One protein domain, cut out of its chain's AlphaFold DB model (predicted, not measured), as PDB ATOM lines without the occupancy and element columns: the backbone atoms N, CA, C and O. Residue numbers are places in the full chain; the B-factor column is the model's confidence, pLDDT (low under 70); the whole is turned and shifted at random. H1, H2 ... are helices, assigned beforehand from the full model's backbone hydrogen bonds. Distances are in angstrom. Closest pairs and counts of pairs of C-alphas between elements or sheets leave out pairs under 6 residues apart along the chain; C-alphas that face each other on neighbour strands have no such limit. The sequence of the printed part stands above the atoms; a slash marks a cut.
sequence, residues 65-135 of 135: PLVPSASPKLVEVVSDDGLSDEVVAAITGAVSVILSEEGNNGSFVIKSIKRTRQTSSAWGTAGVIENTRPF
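AT A GLANCE: This is residues 65 to 135 of the 135 residues of a protein of Clostridiales bacterium (UniProt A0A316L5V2). A drawn-out chain with little regular structure: a free tail leads to a small body of one helix, H1, along which the following link folds back, and this link then runs out to a second helix, H2, that stands free near the other end. The 71 printed residues hold two named helices, H1 then H2, and no named strand; the class is all helix, with only 27 residues in named elements. The whole is extended, a rod of 66 by 32 by 16 A, with a radius of gyration of the C-alphas of 18.8 A.

HOW THE PARTS SIT: Residues 65 to 73 stand free. H1, residues 85 to 101, and H2, residues 122 to 131, are apart. Residues 116 to 135, of which 122 to 131 belong to H2, stand free. In H1 and H2 every O i to N i+4 pair is within hydrogen-bond range.

IN THESE COORDINATES: H1 begins at C-alpha 85 (-53.676, 10.947, -14.256) and is 24.4 A long. H2 is 14.3 A long and ends at C-alpha 131 (-42.626, 12.045, -50.886).

THE WHOLE: The C-alphas of Pro 65 and Phe 135, the two farthest apart, are 68.9 A apart. The printed part has no cut. The link from H1 to H2, 20 residues, is long. pLDDT is under 70 in residues 65 to 82, 102 to 106 and 117 to 120.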
ATOM      1  N   PRO A  65     -66.018  27.561   3.964       63.34
ATOM      2  CA  PRO A  65     -64.638  27.252   3.547       63.34
ATOM      3  C   PRO A  65     -63.859  26.462   4.633       63.34
ATOM      4  O   PRO A  65     -64.019  26.748   5.814       63.34
ATOM      5  N   LEU A  66     -62.913  25.578   4.287       37.84
ATOM      6  CA  LEU A  66     -61.856  25.148   5.228       37.84
ATOM      7  C   LEU A  66     -60.534  24.863   4.486       37.84
ATOM      8  O   LEU A  66     -60.367  23.848   3.820       37.84
ATOM      9  N   VAL A  67     -59.594  25.797   4.616       42.78
ATOM     10  CA  VAL A  67     -58.138  25.651   4.387       42.78
ATOM     11  C   VAL A  67     -57.478  25.128   5.684       42.78
ATOM     12  O   VAL A  67     -58.146  25.215   6.718       42.78
ATOM     13  N   PRO A  68     -56.193  24.688   5.742       58.50
ATOM     14  CA  PRO A  68     -55.141  24.663   4.708       58.50
ATOM     15  C   PRO A  68     -54.297  23.358   4.669       58.50
ATOM     16  O   PRO A  68     -54.037  22.739   5.694       58.50
ATOM     17  N   SER A  69     -53.711  22.997   3.522       36.50
ATOM     18  CA  SER A  69     -52.414  22.298   3.538       36.50
ATOM     19  C   SER A  69     -51.676  22.487   2.220       36.50
ATOM     20  O   SER A  69     -52.230  22.288   1.140       36.50
ATOM     21  N   ALA A  70     -50.423  22.915   2.335       49.78
ATOM     22  CA  ALA A  70     -49.497  23.110   1.240       49.78
ATOM     23  C   ALA A  70     -49.257  21.784   0.506       49.78
ATOM     24  O   ALA A  70     -48.509  20.928   0.965       49.78
ATOM     25  N   SER A  71     -49.884  21.633  -0.655       43.81
ATOM     26  CA  SER A  71     -49.423  20.719  -1.696       43.81
ATOM     27  C   SER A  71     -48.831  21.580  -2.808       43.81
ATOM     28  O   SER A  71     -49.406  22.637  -3.097       43.81
ATOM     29  N   PRO A  72     -47.681  21.204  -3.408       44.84
ATOM     30  CA  PRO A  72     -47.186  21.896  -4.588       44.84
ATOM     31  C   PRO A  72     -48.345  21.910  -5.566       44.84
ATOM     32  O   PRO A  72     -48.943  20.867  -5.825       44.84
ATOM     33  N   LYS A  73     -48.740  23.116  -5.974       43.94
ATOM     34  CA  LYS A  73     -49.881  23.343  -6.844       43.94
ATOM     35  C   LYS A  73     -49.589  22.589  -8.132       43.94
ATOM     36  O   LYS A  73     -48.883  23.097  -8.998       43.94
ATOM     37  N   LEU A  74     -50.062  21.346  -8.183       49.31
ATOM     38  CA  LEU A  74     -50.095  20.531  -9.369       49.31
ATOM     39  C   LEU A  74     -50.949  21.371 -10.296       49.31
ATOM     40  O   LEU A  74     -52.129  21.600 -10.034       49.31
ATOM     41  N   VAL A  75     -50.280  22.014 -11.250       49.62
ATOM     42  CA  VAL A  75     -50.956  22.697 -12.337       49.62
ATOM     43  C   VAL A  75     -51.796  21.596 -12.941       49.62
ATOM     44  O   VAL A  75     -51.247  20.650 -13.500       49.62
ATOM     45  N   GLU A  76     -53.093  21.654 -12.666       50.59
ATOM     46  CA  GLU A  76     -54.066  20.704 -13.158       50.59
ATOM     47  C   GLU A  76     -53.927  20.763 -14.672       50.59
ATOM     48  O   GLU A  76     -54.270  21.761 -15.311       50.59
ATOM     49  N   VAL A  77     -53.249  19.758 -15.225       55.75
ATOM     50  CA  VAL A  77     -53.117  19.604 -16.662       55.75
ATOM     51  C   VAL A  77     -54.529  19.296 -17.101       55.75
ATOM     52  O   VAL A  77     -54.991  18.166 -16.955       55.75
ATOM     53  N   VAL A  78     -55.232  20.335 -17.551       53.25
ATOM     54  CA  VAL A  78     -56.583  20.227 -18.084       53.25
ATOM     55  C   VAL A  78     -56.484  19.293 -19.282       53.25
ATOM     56  O   VAL A  78     -56.057  19.665 -20.375       53.25
ATOM     57  N   SER A  79     -56.775  18.025 -19.025       57.16
ATOM     58  CA  SER A  79     -56.825  16.987 -20.034       57.16
ATOM     59  C   SER A  79     -58.217  17.056 -20.632       57.16
ATOM     60  O   SER A  79     -59.112  16.314 -20.238       57.16
ATOM     61  N   ASP A  80     -58.395  17.968 -21.586       56.72
ATOM     62  CA  ASP A  80     -59.659  18.153 -22.316       56.72
ATOM     63  C   ASP A  80     -60.115  16.875 -23.060       56.72
ATOM     64  O   ASP A  80     -61.254  16.782 -23.512       56.72
ATOM     65  N   ASP A  81     -59.241  15.865 -23.155       59.75
ATOM     66  CA  ASP A  81     -59.462  14.606 -23.868       59.75
ATOM     67  C   ASP A  81     -59.816  13.402 -22.963       59.75
ATOM     68  O   ASP A  81     -59.834  12.266 -23.441       59.75
ATOM     69  N   GLY A  82     -60.089  13.605 -21.665       64.31
ATOM     70  CA  GLY A  82     -60.475  12.514 -20.750       64.31
ATOM     71  C   GLY A  82     -59.351  11.510 -20.454       64.31
ATOM     72  O   GLY A  82     -59.608  10.320 -20.268       64.31
ATOM     73  N   LEU A  83     -58.097  11.972 -20.453       73.88
ATOM     74  CA  LEU A  83     -56.929  11.161 -20.097       73.88
ATOM     75  C   LEU A  83     -56.841  10.986 -18.576       73.88
ATOM     76  O   LEU A  83     -57.066  11.938 -17.834       73.88
ATOM     77  N   SER A  84     -56.503   9.779 -18.115       81.25
ATOM     78  CA  SER A  84     -56.286   9.506 -16.691       81.25
ATOM     79  C   SER A  84     -54.951  10.075 -16.200       81.25
ATOM     80  O   SER A  84     -53.974  10.128 -16.954       81.25
ATOM     81  N   ASP A  85     -54.886  10.428 -14.915       81.12
ATOM     82  CA  ASP A  85     -53.676  10.947 -14.256       81.12
ATOM     83  C   ASP A  85     -52.459  10.025 -14.422       81.12
ATOM     84  O   ASP A  85     -51.331  10.496 -14.547       81.12
ATOM     85  N   GLU A  86     -52.678   8.709 -14.497       84.44
ATOM     86  CA  GLU A  86     -51.630   7.721 -14.778       84.44
ATOM     87  C   GLU A  86     -50.972   7.951 -16.147       84.44
ATOM     88  O   GLU A  86     -49.746   7.933 -16.267       84.44
ATOM     89  N   VAL A  87     -51.771   8.229 -17.180       87.25
ATOM     90  CA  VAL A  87     -51.272   8.494 -18.537       87.25
ATOM     91  C   VAL A  87     -50.533   9.828 -18.579       87.25
ATOM     92  O   VAL A  87     -49.471   9.926 -19.193       87.25
ATOM     93  N   VAL A  88     -51.048  10.848 -17.891       84.50
ATOM     94  CA  VAL A  88     -50.386  12.155 -17.771       84.50
ATOM     95  C   VAL A  88     -49.034  12.017 -17.066       84.50
ATOM     96  O   VAL A  88     -48.037  12.565 -17.543       84.50
ATOM     97  N   ALA A  89     -48.963  11.242 -15.980       87.88
ATOM     98  CA  ALA A  89     -47.728  10.975 -15.246       87.88
ATOM     99  C   ALA A  89     -46.718  10.184 -16.087       87.88
ATOM    100  O   ALA A  89     -45.545  10.550 -16.132       87.88
ATOM    101  N   ALA A  90     -47.170   9.154 -16.806       89.94
ATOM    102  CA  ALA A  90     -46.322   8.369 -17.698       89.94
ATOM    103  C   ALA A  90     -45.726   9.227 -18.827       89.94
ATOM    104  O   ALA A  90     -44.521   9.168 -19.076       89.94
ATOM    105  N   ILE A  91     -46.542  10.073 -19.470       90.12
ATOM    106  CA  ILE A  91     -46.078  11.007 -20.509       90.12
ATOM    107  C   ILE A  91     -45.087  12.010 -19.911       90.12
ATOM    108  O   ILE A  91     -44.022  12.230 -20.482       90.12
ATOM    109  N   THR A  92     -45.399  12.586 -18.749       86.81
ATOM    110  CA  THR A  92     -44.519  13.549 -18.065       86.81
ATOM    111  C   THR A  92     -43.177  12.921 -17.700       86.81
ATOM    112  O   THR A  92     -42.134  13.531 -17.927       86.81
ATOM    113  N   GLY A  93     -43.189  11.686 -17.194       88.38
ATOM    114  CA  GLY A  93     -41.987  10.918 -16.886       88.38
ATOM    115  C   GLY A  93     -41.141  10.660 -18.131       88.38
ATOM    116  O   GLY A  93     -39.952  10.967 -18.132       88.38
ATOM    117  N   ALA A  94     -41.749  10.193 -19.221       88.94
ATOM    118  CA  ALA A  94     -41.040   9.961 -20.480       88.94
ATOM    119  C   ALA A  94     -40.417  11.251 -21.043       88.94
ATOM    120  O   ALA A  94     -39.245  11.266 -21.412       88.94
ATOM    121  N   VAL A  95     -41.174  12.352 -21.045       86.31
ATOM    122  CA  VAL A  95     -40.693  13.672 -21.478       86.31
ATOM    123  C   VAL A  95     -39.537  14.142 -20.594       86.31
ATOM    124  O   VAL A  95     -38.542  14.640 -21.113       86.31
ATOM    125  N   SER A  96     -39.611  13.923 -19.278       83.75
ATOM    126  CA  SER A  96     -38.532  14.304 -18.359       83.75
ATOM    127  C   SER A  96     -37.213  13.601 -18.673       83.75
ATOM    128  O   SER A  96     -36.165  14.240 -18.620       83.75
ATOM    129  N   VAL A  97     -37.259  12.319 -19.051       84.94
ATOM    130  CA  VAL A  97     -36.064  11.541 -19.403       84.94
ATOM    131  C   VAL A  97     -35.452  12.068 -20.698       84.94
ATOM    132  O   VAL A  97     -34.262  12.365 -20.722       84.94
ATOM    133  N   ILE A  98     -36.269  12.280 -21.732       85.25
ATOM    134  CA  ILE A  98     -35.806  12.781 -23.036       85.25
ATOM    135  C   ILE A  98     -35.148  14.160 -22.895       85.25
ATOM    136  O   ILE A  98     -34.046  14.375 -23.395       85.25
ATOM    137  N   LEU A  99     -35.775  15.093 -22.167       82.19
ATOM    138  CA  LEU A  99     -35.194  16.428 -21.973       82.19
ATOM    139  C   LEU A  99     -33.925  16.405 -21.110       82.19
ATOM    140  O   LEU A  99     -33.050  17.255 -21.291       82.19
ATOM    141  N   SER A 100     -33.817  15.442 -20.193       73.25
ATOM    142  CA  SER A 100     -32.614  15.259 -19.375       73.25
ATOM    143  C   SER A 100     -31.437  14.742 -20.208       73.25
ATOM    144  O   SER A 100     -30.308  15.182 -20.001       73.25
ATOM    145  N   GLU A 101     -31.687  13.857 -21.179       73.12
ATOM    146  CA  GLU A 101     -30.664  13.372 -22.121       73.12
ATOM    147  C   GLU A 101     -30.180  14.473 -23.073       73.12
ATOM    148  O   GLU A 101     -28.995  14.546 -23.394       73.12
ATOM    149  N   GLU A 102     -31.070  15.382 -23.469       68.25
ATOM    150  CA  GLU A 102     -30.765  16.509 -24.358       68.25
ATOM    151  C   GLU A 102     -30.084  17.693 -23.630       68.25
ATOM    152  O   GLU A 102     -29.883  18.769 -24.193       68.25
ATOM    153  N   GLY A 103     -29.695  17.499 -22.361       59.25
ATOM    154  CA  GLY A 103     -28.924  18.456 -21.558       59.25
ATOM    155  C   GLY A 103     -29.744  19.609 -20.976       59.25
ATOM    156  O   GLY A 103     -29.183  20.509 -20.343       59.25
ATOM    157  N   ASN A 104     -31.067  19.594 -21.144       61.12
ATOM    158  CA  ASN A 104     -31.961  20.627 -20.640       61.12
ATOM    159  C   ASN A 104     -32.497  20.246 -19.253       61.12
ATOM    160  O   ASN A 104     -33.648  19.853 -19.087       61.12
ATOM    161  N   ASN A 105     -31.650  20.401 -18.233       60.56
ATOM    162  CA  ASN A 105     -31.964  20.100 -16.827       60.56
ATOM    163  C   ASN A 105     -32.885  21.148 -16.153       60.56
ATOM    164  O   ASN A 105     -32.865  21.315 -14.931       60.56
ATOM    165  N   GLY A 106     -33.640  21.921 -16.936       66.00
ATOM    166  CA  GLY A 106     -34.551  22.950 -16.442       66.00
ATOM    167  C   GLY A 106     -35.909  22.378 -16.027       66.00
ATOM    168  O   GLY A 106     -36.406  21.420 -16.615       66.00
ATOM    169  N   SER A 107     -36.555  22.997 -15.034       70.81
ATOM    170  CA  SER A 107     -37.943  22.677 -14.688       70.81
ATOM    171  C   SER A 107     -38.860  22.975 -15.878       70.81
ATOM    172  O   SER A 107     -38.980  24.135 -16.285       70.81
ATOM    173  N   PHE A 108     -39.526  21.959 -16.420       76.50
ATOM    174  CA  PHE A 108     -40.500  22.120 -17.496       76.50
ATOM    175  C   PHE A 108     -41.925  21.963 -16.957       76.50
ATOM    176  O   PHE A 108     -42.173  21.221 -16.007       76.50
ATOM    177  N   VAL A 109     -42.874  22.679 -17.561       81.50
ATOM    178  CA  VAL A 109     -44.301  22.581 -17.235       81.50
ATOM    179  C   VAL A 109     -45.056  22.256 -18.512       81.50
ATOM    180  O   VAL A 109     -44.996  23.004 -19.489       81.50
ATOM    181  N   ILE A 110     -45.775  21.137 -18.502       80.25
ATOM    182  CA  ILE A 110     -46.627  20.726 -19.617       80.25
ATOM    183  C   ILE A 110     -47.914  21.552 -19.564       80.25
ATOM    184  O   ILE A 110     -48.632  21.525 -18.570       80.25
ATOM    185  N   LYS A 111     -48.198  22.311 -20.631       83.94
ATOM    186  CA  LYS A 111     -49.374  23.199 -20.699       83.94
ATOM    187  C   LYS A 111     -50.652  22.499 -21.147       83.94
ATOM    188  O   LYS A 111     -51.733  22.889 -20.729       83.94
ATOM    189  N   SER A 112     -50.533  21.518 -22.032       79.19
ATOM    190  CA  SER A 112     -51.678  20.802 -22.589       79.19
ATOM    191  C   SER A 112     -51.227  19.464 -23.143       79.19
ATOM    192  O   SER A 112     -50.218  19.405 -23.851       79.19
ATOM    193  N   ILE A 113     -52.005  18.418 -22.889       79.44
ATOM    194  CA  ILE A 113     -51.834  17.112 -23.517       79.44
ATOM    195  C   ILE A 113     -53.067  16.884 -24.374       79.44
ATOM    196  O   ILE A 113     -54.176  16.803 -23.858       79.44
ATOM    197  N   LYS A 114     -52.856  16.811 -25.689       81.19
ATOM    198  CA  LYS A 114     -53.923  16.554 -26.648       81.19
ATOM    199  C   LYS A 114     -53.614  15.297 -27.433       81.19
ATOM    200  O   LYS A 114     -52.536  15.177 -28.021       81.19
ATOM    201  N   ARG A 115     -54.568  14.373 -27.499       76.19
ATOM    202  CA  ARG A 115     -54.459  13.211 -28.371       76.19
ATOM    203  C   ARG A 115     -54.627  13.685 -29.807       76.19
ATOM    204  O   ARG A 115     -55.705  14.110 -30.227       76.19
ATOM    205  N   THR A 116     -53.557  13.601 -30.588       72.50
ATOM    206  CA  THR A 116     -53.685  13.770 -32.032       72.50
ATOM    207  C   THR A 116     -54.565  12.627 -32.529       72.50
ATOM    208  O   THR A 116     -54.341  11.450 -32.230       72.50
ATOM    209  N   ARG A 117     -55.653  12.964 -33.224       66.44
ATOM    210  CA  ARG A 117     -56.456  11.941 -33.884       66.44
ATOM    211  C   ARG A 117     -55.524  11.240 -34.868       66.44
ATOM    212  O   ARG A 117     -54.999  11.897 -35.763       66.44
ATOM    213  N   GLN A 118     -55.358   9.922 -34.746       63.25
ATOM    214  CA  GLN A 118     -54.732   9.085 -35.781       63.25
ATOM    215  C   GLN A 118     -55.631   8.968 -37.026       63.25
ATOM    216  O   GLN A 118     -55.794   7.910 -37.619       63.25
ATOM    217  N   THR A 119     -56.277  10.065 -37.403       56.53
ATOM    218  CA  THR A 119     -57.064  10.204 -38.618       56.53
ATOM    219  C   THR A 119     -56.262  11.064 -39.585       56.53
ATOM    220  O   THR A 119     -56.787  12.027 -40.145       56.53
ATOM    221  N   SER A 120     -54.969  10.784 -39.772       63.06
ATOM    222  CA  SER A 120     -54.383  11.185 -41.045       63.06
ATOM    223  C   SER A 120     -55.168  10.403 -42.094       63.06
ATOM    224  O   SER A 120     -55.277   9.177 -42.024       63.06
ATOM    225  N   SER A 121     -55.856  11.117 -42.985       71.38
ATOM    226  CA  SER A 121     -56.607  10.461 -44.049       71.38
ATOM    227  C   SER A 121     -55.658   9.522 -44.792       71.38
ATOM    228  O   SER A 121     -54.462   9.811 -44.900       71.38
ATOM    229  N   ALA A 122     -56.166   8.402 -45.312       74.69
ATOM    230  CA  ALA A 122     -55.340   7.466 -46.078       74.69
ATOM    231  C   ALA A 122     -54.526   8.188 -47.175       74.69
ATOM    232  O   ALA A 122     -53.389   7.819 -47.447       74.69
ATOM    233  N   TRP A 123     -55.065   9.285 -47.724       75.69
ATOM    234  CA  TRP A 123     -54.389  10.171 -48.671       75.69
ATOM    235  C   TRP A 123     -53.270  11.030 -48.067       75.69
ATOM    236  O   TRP A 123     -52.230  11.182 -48.700       75.69
ATOM    237  N   GLY A 124     -53.441  11.570 -46.856       81.38
ATOM    238  CA  GLY A 124     -52.397  12.343 -46.177       81.38
ATOM    239  C   GLY A 124     -51.189  11.481 -45.814       81.38
ATOM    240  O   GLY A 124     -50.051  11.872 -46.057       81.38
ATOM    241  N   THR A 125     -51.435  10.269 -45.310       81.25
ATOM    242  CA  THR A 125     -50.366   9.305 -45.015       81.25
ATOM    243  C   THR A 125     -49.681   8.823 -46.299       81.25
ATOM    244  O   THR A 125     -48.455   8.799 -46.356       81.25
ATOM    245  N   ALA A 126     -50.448   8.505 -47.350       81.06
ATOM    246  CA  ALA A 126     -49.899   8.076 -48.639       81.06
ATOM    247  C   ALA A 126     -49.019   9.154 -49.291       81.06
ATOM    248  O   ALA A 126     -47.944   8.842 -49.791       81.06
ATOM    249  N   GLY A 127     -49.422  10.426 -49.226       85.12
ATOM    250  CA  GLY A 127     -48.623  11.529 -49.759       85.12
ATOM    251  C   GLY A 127     -47.276  11.691 -49.053       85.12
ATOM    252  O   GLY A 127     -46.274  11.957 -49.709       85.12
ATOM    253  N   VAL A 128     -47.220  11.505 -47.730       84.81
ATOM    254  CA  VAL A 128     -45.948  11.545 -46.989       84.81
ATOM    255  C   VAL A 128     -45.063  10.368 -47.391       84.81
ATOM    256  O   VAL A 128     -43.906  10.586 -47.730       84.81
ATOM    257  N   ILE A 129     -45.619   9.154 -47.445       87.88
ATOM    258  CA  ILE A 129     -44.883   7.942 -47.834       87.88
ATOM    259  C   ILE A 129     -44.267   8.091 -49.234       87.88
ATOM    260  O   ILE A 129     -43.081   7.820 -49.412       87.88
ATOM    261  N   GLU A 130     -45.039   8.583 -50.206       87.75
ATOM    262  CA  GLU A 130     -44.584   8.790 -51.586       87.75
ATOM    263  C   GLU A 130     -43.555   9.919 -51.730       87.75
ATOM    264  O   GLU A 130     -42.693   9.838 -52.600       87.75
ATOM    265  N   ASN A 131     -43.617  10.961 -50.891       86.88
ATOM    266  CA  ASN A 131     -42.626  12.045 -50.886       86.88
ATOM    267  C   ASN A 131     -41.316  11.652 -50.193       86.88
ATOM    268  O   ASN A 131     -40.274  12.231 -50.483       86.88
ATOM    269  N   THR A 132     -41.359  10.694 -49.266       87.81
ATOM    270  CA  THR A 132     -40.177  10.243 -48.516       87.81
ATOM    271  C   THR A 132     -39.547   8.973 -49.073       87.81
ATOM    272  O   THR A 132     -38.586   8.471 -48.488       87.81
ATOM    273  N   ARG A 133     -40.064   8.418 -50.177       84.81
ATOM    274  CA  ARG A 133     -39.414   7.265 -50.802       84.81
ATOM    275  C   ARG A 133     -38.076   7.701 -51.414       84.81
ATOM    276  O   ARG A 133     -38.030   8.732 -52.089       84.81
ATOM    277  N   PRO A 134     -36.991   6.946 -51.186       79.56
ATOM    278  CA  PRO A 134     -35.725   7.223 -51.846       79.56
ATOM    279  C   PRO A 134     -35.870   6.997 -53.357       79.56
ATOM    280  O   PRO A 134     -36.603   6.100 -53.787       79.56
ATOM    281  N   PHE A 135     -35.205   7.849 -54.136       74.75
ATOM    282  CA  PHE A 135     -35.093   7.741 -55.591       74.75
ATOM    283  C   PHE A 135     -34.034   6.716 -56.004       74.75
ATOM    284  O   PHE A 135     -33.037   6.559 -55.260       74.75
TER     285      PHE A 135